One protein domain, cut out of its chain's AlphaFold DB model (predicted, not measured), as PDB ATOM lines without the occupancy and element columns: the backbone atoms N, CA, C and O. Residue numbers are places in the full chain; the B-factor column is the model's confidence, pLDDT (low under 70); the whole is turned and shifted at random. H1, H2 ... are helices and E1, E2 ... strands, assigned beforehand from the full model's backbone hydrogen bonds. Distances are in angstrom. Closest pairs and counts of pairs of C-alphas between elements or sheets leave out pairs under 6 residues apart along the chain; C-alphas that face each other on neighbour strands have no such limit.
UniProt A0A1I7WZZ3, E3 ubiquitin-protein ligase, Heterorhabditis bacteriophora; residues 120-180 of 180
ATOM      1  N   MET A 120     -28.087 -41.520   2.159       98.38
ATOM      2  CA  MET A 120     -26.694 -41.888   1.950       98.38
ATOM      3  C   MET A 120     -26.169 -42.475   3.258       98.38
ATOM      4  O   MET A 120     -26.360 -41.891   4.325       98.38
ATOM      5  N   LYS A 121     -25.531 -43.642   3.186       98.38
ATOM      6  CA  LYS A 121     -24.864 -44.280   4.325       98.38
ATOM      7  C   LYS A 121     -23.409 -44.529   3.979       98.38
ATOM      8  O   LYS A 121     -23.115 -44.963   2.869       98.38
ATOM      9  N   ILE A 122     -22.528 -44.286   4.941       98.25
ATOM     10  CA  ILE A 122     -21.085 -44.475   4.798       98.25
ATOM     11  C   ILE A 122     -20.631 -45.502   5.831       98.25
ATOM     12  O   ILE A 122     -21.082 -45.471   6.978       98.25
ATOM     13  N   ARG A 123     -19.745 -46.414   5.430       98.00
ATOM     14  CA  ARG A 123     -19.030 -47.306   6.347       98.00
ATOM     15  C   ARG A 123     -17.594 -47.525   5.888       98.00
ATOM     16  O   ARG A 123     -17.319 -47.485   4.696       98.00
ATOM     17  N   THR A 124     -16.715 -47.854   6.826       98.00
ATOM     18  CA  THR A 124     -15.353 -48.304   6.520       98.00
ATOM     19  C   THR A 124     -15.303 -49.828   6.518       98.00
ATOM     20  O   THR A 124     -15.602 -50.471   7.526       98.00
ATOM     21  N   ILE A 125     -14.900 -50.411   5.394       98.06
ATOM     22  CA  ILE A 125     -14.556 -51.822   5.257       98.06
ATOM     23  C   ILE A 125     -13.080 -51.968   5.621       98.06
ATOM     24  O   ILE A 125     -12.200 -51.506   4.894       98.06
ATOM     25  N   ARG A 126     -12.814 -52.585   6.772       97.25
ATOM     26  CA  ARG A 126     -11.450 -52.781   7.268       97.25
ATOM     27  C   ARG A 126     -10.773 -53.959   6.580       97.25
ATOM     28  O   ARG A 126     -11.412 -54.989   6.379       97.25
ATOM     29  N   GLY A 127      -9.485 -53.817   6.278       96.06
ATOM     30  CA  GLY A 127      -8.687 -54.876   5.654       96.06
ATOM     31  C   GLY A 127      -9.012 -55.130   4.179       96.06
ATOM     32  O   GLY A 127      -8.610 -56.160   3.644       96.06
ATOM     33  N   LEU A 128      -9.745 -54.219   3.531       96.38
ATOM     34  CA  LEU A 128      -9.990 -54.235   2.092       96.38
ATOM     35  C   LEU A 128      -9.235 -53.070   1.448       96.38
ATOM     36  O   LEU A 128      -9.610 -51.914   1.650       96.38
ATOM     37  N   SER A 129      -8.219 -53.382   0.645       96.19
ATOM     38  CA  SER A 129      -7.545 -52.428  -0.242       96.19
ATOM     39  C   SER A 129      -8.193 -52.431  -1.619       96.19
ATOM     40  O   SER A 129      -8.497 -53.497  -2.160       96.19
ATOM     41  N   LEU A 130      -8.360 -51.250  -2.210       97.25
ATOM     42  CA  LEU A 130      -8.773 -51.130  -3.606       97.25
ATOM     43  C   LEU A 130      -7.572 -51.305  -4.540       97.25
ATOM     44  O   LEU A 130      -6.458 -50.868  -4.242       97.25
ATOM     45  N   GLU A 131      -7.811 -51.919  -5.698       97.06
ATOM     46  CA  GLU A 131      -6.802 -52.035  -6.747       97.06
ATOM     47  C   GLU A 131      -6.336 -50.639  -7.190       97.06
ATOM     48  O   GLU A 131      -7.144 -49.732  -7.386       97.06
ATOM     49  N   GLY A 132      -5.020 -50.449  -7.299       96.38
ATOM     50  CA  GLY A 132      -4.423 -49.146  -7.610       96.38
ATOM     51  C   GLY A 132      -4.264 -48.191  -6.419       96.38
ATOM     52  O   GLY A 132      -3.682 -47.125  -6.601       96.38
ATOM     53  N   HIS A 133      -4.693 -48.573  -5.209       95.38
ATOM     54  CA  HIS A 133      -4.589 -47.755  -3.990       95.38
ATOM     55  C   HIS A 133      -3.819 -48.469  -2.861       95.38
ATOM     56  O   HIS A 133      -4.394 -48.796  -1.820       95.38
ATOM     57  N   PRO A 134      -2.509 -48.741  -3.041       92.62
ATOM     58  CA  PRO A 134      -1.689 -49.415  -2.027       92.62
ATOM     59  C   PRO A 134      -1.447 -48.553  -0.776       92.62
ATOM     60  O   PRO A 134      -0.996 -49.060   0.246       92.62
ATOM     61  N   ASP A 135      -1.735 -47.253  -0.856       91.62
ATOM     62  CA  ASP A 135      -1.655 -46.281   0.232       91.62
ATOM     63  C   ASP A 135      -2.765 -46.450   1.284       91.62
ATOM     64  O   ASP A 135      -2.708 -45.807   2.333       91.62
ATOM     65  N   SER A 136      -3.750 -47.325   1.045       94.81
ATOM     66  CA  SER A 136      -4.785 -47.657   2.022       94.81
ATOM     67  C   SER A 136      -5.045 -49.158   2.149       94.81
ATOM     68  O   SER A 136      -5.156 -49.899   1.171       94.81
ATOM     69  N   VAL A 137      -5.201 -49.600   3.398       95.81
ATOM     70  CA  VAL A 137      -5.591 -50.971   3.770       95.81
ATOM     71  C   VAL A 137      -7.079 -51.105   4.101       95.81
ATOM     72  O   VAL A 137      -7.546 -52.196   4.427       95.81
ATOM     73  N   ASN A 138      -7.829 -50.002   4.037       97.50
ATOM     74  CA  ASN A 138      -9.271 -49.992   4.244       97.50
ATOM     75  C   ASN A 138      -9.968 -49.291   3.070       97.50
ATOM     76  O   ASN A 138      -9.369 -48.549   2.294       97.50
ATOM     77  N   THR A 139     -11.272 -49.515   2.950       98.38
ATOM     78  CA  THR A 139     -12.103 -48.933   1.894       98.38
ATOM     79  C   THR A 139     -13.301 -48.239   2.521       98.38
ATOM     80  O   THR A 139     -13.998 -48.821   3.350       98.38
ATOM     81  N   ILE A 140     -13.586 -47.014   2.106       98.56
ATOM     82  CA  ILE A 140     -14.834 -46.323   2.415       98.56
ATOM     83  C   ILE A 140     -15.882 -46.806   1.415       98.56
ATOM     84  O   ILE A 140     -15.740 -46.625   0.209       98.56
ATOM     85  N   GLU A 141     -16.948 -47.419   1.910       98.50
ATOM     86  CA  GLU A 141     -18.120 -47.757   1.114       98.50
ATOM     87  C   GLU A 141     -19.214 -46.718   1.344       98.50
ATOM     88  O   GLU A 141     -19.621 -46.454   2.480       98.50
ATOM     89  N   ILE A 142     -19.744 -46.192   0.246       98.69
ATOM     90  CA  ILE A 142     -20.874 -45.276   0.231       98.69
ATOM     91  C   ILE A 142     -22.053 -45.983  -0.430       98.69
ATOM     92  O   ILE A 142     -22.010 -46.329  -1.609       98.69
ATOM     93  N   THR A 143     -23.137 -46.177   0.317       98.62
ATOM     94  CA  THR A 143     -24.407 -46.668  -0.221       98.62
ATOM     95  C   THR A 143     -25.370 -45.501  -0.402       98.62
ATOM     96  O   THR A 143     -25.821 -44.905   0.577       98.62
ATOM     97  N   TYR A 144     -25.743 -45.231  -1.651       98.50
ATOM     98  CA  TYR A 144     -26.845 -44.345  -2.012       98.50
ATOM     99  C   TYR A 144     -28.124 -45.157  -2.187       98.50
ATOM    100  O   TYR A 144     -28.138 -46.180  -2.881       98.50
ATOM    101  N   TRP A 145     -29.209 -44.683  -1.587       98.38
ATOM    102  CA  TRP A 145     -30.532 -45.263  -1.745       98.38
ATOM    103  C   TRP A 145     -31.541 -44.171  -2.073       98.38
ATOM    104  O   TRP A 145     -31.734 -43.242  -1.294       98.38
ATOM    105  N   ILE A 146     -32.172 -44.303  -3.232       98.44
ATOM    106  CA  ILE A 146     -33.253 -43.447  -3.706       98.44
ATOM    107  C   ILE A 146     -34.488 -44.348  -3.806       98.44
ATOM    108  O   ILE A 146     -34.433 -45.317  -4.566       98.44
ATOM    109  N   PRO A 147     -35.567 -44.096  -3.050       97.81
ATOM    110  CA  PRO A 147     -36.802 -44.866  -3.169       97.81
ATOM    111  C   PRO A 147     -37.570 -44.495  -4.442       97.81
ATOM    112  O   PRO A 147     -37.372 -43.409  -4.991       97.81
ATOM    113  N   ASP A 148     -38.476 -45.371  -4.879       98.06
ATOM    114  CA  ASP A 148     -39.519 -45.005  -5.843       98.06
ATOM    115  C   ASP A 148     -40.342 -43.826  -5.300       98.06
ATOM    116  O   ASP A 148     -40.498 -43.665  -4.086       98.06
ATOM    117  N   GLY A 149     -40.896 -43.002  -6.186       96.94
ATOM    118  CA  GLY A 149     -41.683 -41.854  -5.751       96.94
ATOM    119  C   GLY A 149     -42.378 -41.115  -6.883       96.94
ATOM    120  O   GLY A 149     -42.462 -41.598  -8.011       96.94
ATOM    121  N   ILE A 150     -42.879 -39.922  -6.567       97.19
ATOM    122  CA  ILE A 150     -43.541 -39.016  -7.511       97.19
ATOM    123  C   ILE A 150     -42.661 -37.788  -7.735       97.19
ATOM    124  O   ILE A 150     -42.101 -37.218  -6.800       97.19
ATOM    125  N   GLN A 151     -42.539 -37.359  -8.989       96.25
ATOM    126  CA  GLN A 151     -41.779 -36.169  -9.348       96.25
ATOM    127  C   GLN A 151     -42.399 -34.911  -8.722       96.25
ATOM    128  O   GLN A 151     -43.499 -34.500  -9.084       96.25
ATOM    129  N   GLY A 152     -41.669 -34.279  -7.797       92.25
ATOM    130  CA  GLY A 152     -42.016 -32.962  -7.254       92.25
ATOM    131  C   GLY A 152     -41.925 -31.807  -8.273       92.25
ATOM    132  O   GLY A 152     -41.502 -32.019  -9.412       92.25
ATOM    133  N   PRO A 153     -42.266 -30.569  -7.863       91.88
ATOM    134  CA  PRO A 153     -42.363 -29.403  -8.754       91.88
ATOM    135  C   PRO A 153     -41.066 -29.032  -9.487       91.88
ATOM    136  O   PRO A 153     -41.115 -28.462 -10.569       91.88
ATOM    137  N   ASN A 154     -39.912 -29.376  -8.908       87.38
ATOM    138  CA  ASN A 154     -38.588 -29.046  -9.447       87.38
ATOM    139  C   ASN A 154     -38.054 -30.092 -10.450       87.38
ATOM    140  O   ASN A 154     -36.893 -30.022 -10.856       87.38
ATOM    141  N   HIS A 155     -38.857 -31.095 -10.815       91.06
ATOM    142  CA  HIS A 155     -38.504 -32.101 -11.819       91.06
ATOM    143  C   HIS A 155     -39.110 -31.777 -13.190       91.06
ATOM    144  O   HIS A 155     -40.043 -30.992 -13.306       91.06
ATOM    145  N   LEU A 156     -38.607 -32.440 -14.238       89.94
ATOM    146  CA  LEU A 156     -39.032 -32.206 -15.623       89.94
ATOM    147  C   LEU A 156     -40.514 -32.519 -15.878       89.94
ATOM    148  O   LEU A 156     -41.111 -31.919 -16.767       89.94
ATOM    149  N   ARG A 157     -41.101 -33.481 -15.150       93.44
ATOM    150  CA  ARG A 157     -42.516 -33.862 -15.293       93.44
ATOM    151  C   ARG A 157     -43.187 -34.032 -13.925       93.44
ATOM    152  O   ARG A 157     -43.333 -35.167 -13.464       93.44
ATOM    153  N   PRO A 158     -43.592 -32.931 -13.271       96.31
ATOM    154  CA  PRO A 158     -44.241 -32.987 -11.966       96.31
ATOM    155  C   PRO A 158     -45.485 -33.888 -11.962       96.31
ATOM    156  O   PRO A 158     -46.243 -33.917 -12.929       96.31
ATOM    157  N   GLY A 159     -45.691 -34.631 -10.874       96.75
ATOM    158  CA  GLY A 159     -46.837 -35.528 -10.684       96.75
ATOM    159  C   GLY A 159     -46.699 -36.920 -11.313       96.75
ATOM    160  O   GLY A 159     -47.529 -37.784 -11.042       96.75
ATOM    161  N   ILE A 160     -45.655 -37.177 -12.110       97.62
ATOM    162  CA  ILE A 160     -45.416 -38.493 -12.724       97.62
ATOM    163  C   ILE A 160     -44.504 -39.342 -11.825       97.62
ATOM    164  O   ILE A 160     -43.541 -38.805 -11.268       97.62
ATOM    165  N   PRO A 161     -44.746 -40.661 -11.695       97.81
ATOM    166  CA  PRO A 161     -43.850 -41.541 -10.956       97.81
ATOM    167  C   PRO A 161     -42.435 -41.598 -11.546       97.81
ATOM    168  O   PRO A 161     -42.211 -41.388 -12.744       97.81
ATOM    169  N   TYR A 162     -41.474 -41.919 -10.688       97.25
ATOM    170  CA  TYR A 162     -40.121 -42.313 -11.056       97.25
ATOM    171  C   TYR A 162     -39.719 -43.569 -10.270       97.25
ATOM    172  O   TYR A 162     -40.212 -43.803  -9.165       97.25
ATOM    173  N   TYR A 163     -38.808 -44.354 -10.844       97.56
ATOM    174  CA  TYR A 163     -38.234 -45.523 -10.183       97.56
ATOM    175  C   TYR A 163     -36.934 -45.148  -9.477       97.56
ATOM    176  O   TYR A 163     -36.075 -44.457 -10.033       97.56
ATOM    177  N   GLY A 164     -36.818 -45.598  -8.239       97.06
ATOM    178  CA  GLY A 164     -35.668 -45.454  -7.381       97.06
ATOM    179  C   GLY A 164     -34.499 -46.332  -7.808       97.06
ATOM    180  O   GLY A 164     -34.508 -47.041  -8.816       97.06
ATOM    181  N   THR A 165     -33.428 -46.268  -7.027       97.94
ATOM    182  CA  THR A 165     -32.229 -47.068  -7.254       97.94
ATOM    183  C   THR A 165     -31.426 -47.221  -5.970       97.94
ATOM    184  O   THR A 165     -31.474 -46.383  -5.066       97.94
ATOM    185  N   ARG A 166     -30.629 -48.286  -5.908       98.19
ATOM    186  CA  ARG A 166     -29.586 -48.458  -4.903       98.19
ATOM    187  C   ARG A 166     -28.248 -48.558  -5.615       98.19
ATOM    188  O   ARG A 166     -28.086 -49.394  -6.500       98.19
ATOM    189  N   ARG A 167     -27.291 -47.726  -5.216       98.44
ATOM    190  CA  ARG A 167     -25.935 -47.723  -5.771       98.44
ATOM    191  C   ARG A 167     -24.915 -47.772  -4.653       98.44
ATOM    192  O   ARG A 167     -25.123 -47.182  -3.597       98.44
ATOM    193  N   VAL A 168     -23.830 -48.488  -4.902       98.44
ATOM    194  CA  VAL A 168     -22.697 -48.585  -3.987       98.44
ATOM    195  C   VAL A 168     -21.477 -48.034  -4.708       98.44
ATOM    196  O   VAL A 168     -21.256 -48.358  -5.874       98.44
ATOM    197  N   ALA A 169     -20.732 -47.176  -4.025       98.31
ATOM    198  CA  ALA A 169     -19.470 -46.618  -4.480       98.31
ATOM    199  C   ALA A 169     -18.385 -46.899  -3.438       98.31
ATOM    200  O   ALA A 169     -18.684 -47.081  -2.256       98.31
ATOM    201  N   PHE A 170     -17.135 -46.923  -3.889       98.00
ATOM    202  CA  PHE A 170     -15.977 -47.210  -3.054       98.00
ATOM    203  C   PHE A 170     -14.921 -46.124  -3.239       98.00
ATOM    204  O   PHE A 170     -14.679 -45.682  -4.361       98.00
ATOM    205  N   LEU A 171     -14.294 -45.724  -2.138       98.31
ATOM    206  CA  LEU A 171     -13.120 -44.858  -2.100       98.31
ATOM    207  C   LEU A 171     -12.053 -45.529  -1.226       98.31
ATOM    208  O   LEU A 171     -12.412 -46.222  -0.270       98.31
ATOM    209  N   PRO A 172     -10.755 -45.346  -1.506       98.06
ATOM    210  CA  PRO A 172      -9.725 -45.768  -0.563       98.06
ATOM    211  C   PRO A 172      -9.885 -44.982   0.743       98.06
ATOM    212  O   PRO A 172     -10.161 -43.785   0.721       98.06
ATOM    213  N   ASP A 173      -9.691 -45.626   1.891       97.69
ATOM    214  CA  ASP A 173      -9.648 -44.925   3.180       97.69
ATOM    215  C   ASP A 173      -8.250 -44.321   3.389       97.69
ATOM    216  O   ASP A 173      -7.454 -44.776   4.212       97.69
ATOM    217  N   SER A 174      -7.900 -43.368   2.531       96.38
ATOM    218  CA  SER A 174      -6.672 -42.574   2.589       96.38
ATOM    219  C   SER A 174      -7.028 -41.091   2.747       96.38
ATOM    220  O   SER A 174      -8.187 -40.716   2.547       96.38
ATOM    221  N   PRO A 175      -6.069 -40.205   3.080       95.88
ATOM    222  CA  PRO A 175      -6.355 -38.779   3.216       95.88
ATOM    223  C   PRO A 175      -7.005 -38.160   1.972       95.88
ATOM    224  O   PRO A 175      -7.878 -37.309   2.102       95.88
ATOM    225  N   SER A 176      -6.620 -38.595   0.765       95.19
ATOM    226  CA  SER A 176      -7.245 -38.128  -0.478       95.19
ATOM    227  C   SER A 176      -8.664 -38.661  -0.645       95.19
ATOM    228  O   SER A 176      -9.542 -37.894  -1.023       95.19
ATOM    229  N   GLY A 177      -8.911 -39.931  -0.314       95.69
ATOM    230  CA  GLY A 177     -10.250 -40.515  -0.361       95.69
ATOM    231  C   GLY A 177     -11.222 -39.903   0.651       95.69
ATOM    232  O   GLY A 177     -12.387 -39.732   0.326       95.69
ATOM    233  N   GLN A 178     -10.751 -39.502   1.836       95.25
ATOM    234  CA  GLN A 178     -11.573 -38.819   2.847       95.25
ATOM    235  C   GLN A 178     -11.914 -37.361   2.494       95.25
ATOM    236  O   GLN A 178     -12.849 -36.802   3.063       95.25
ATOM    237  N   MET A 179     -11.147 -36.723   1.600       96.06
ATOM    238  CA  MET A 179     -11.436 -35.364   1.120       96.06
ATOM    239  C   MET A 179     -12.523 -35.321   0.036       96.06
ATOM    240  O   MET A 179     -13.090 -34.251  -0.189       96.06
ATOM    241  N   VAL A 180     -12.759 -36.441  -0.654       92.38
ATOM    242  CA  VAL A 180     -13.773 -36.594  -1.714       92.38
ATOM    243  C   VAL A 180     -15.156 -36.772  -1.101       92.38
ATOM    244  O   VAL A 180     -16.088 -36.098  -1.597       92.38
TER     245      VAL A 180
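Overview. This is residues 120 to 180 of the 180 residues of the protein "E3 ubiquitin-protein ligase" of Heterorhabditis bacteriophora (UniProt A0A1I7WZZ3). A narrow, twisted ribbon of three antiparallel strands, ordered E1, E2, E3, is lengthened at one end by the loop of residues 147 to 164, with the short helix H1 near the other. The 61 printed residues run E1, E2, E3, H1, a meander, each strand antiparallel to the one before, then a helix. The class is mostly strand, under half in named elements; it is extended, radius of gyration of the C-alphas 16.5 A, spans 48 by 18 by 17 A.

Along the chain. E2, residues 138 to 146, spans 26.1 A; E3, 165 to 172, 23.5 A; E1, 120 to 126, 19.5 A, from C-alpha 120 at (-26.694, -41.888, 1.950). H1, 175 to 179, spans 6.5 A, ending at C-alpha 179 at (-11.436, -35.364, 1.120).

Arrangement. Hairpin E1 and E2 has N 123 and O 141 within hydrogen-bond range, 3.0 A; hairpin E2 and E3, N 142 and O 169, 2.9 A. H1, its O i to N i+4 pair within range, only grazes the sheet; its closest C-alphas to E3 are Gly 177 and Leu 171, 5.5 A.

Size, cuts and confidence. The farthest C-alphas, Pro 134 and Gly 159, are 48.0 A apart. Links E1 to E2 and E2 to E3 are long. The printed part has no cut; no printed residue is under 70 in pLDDT.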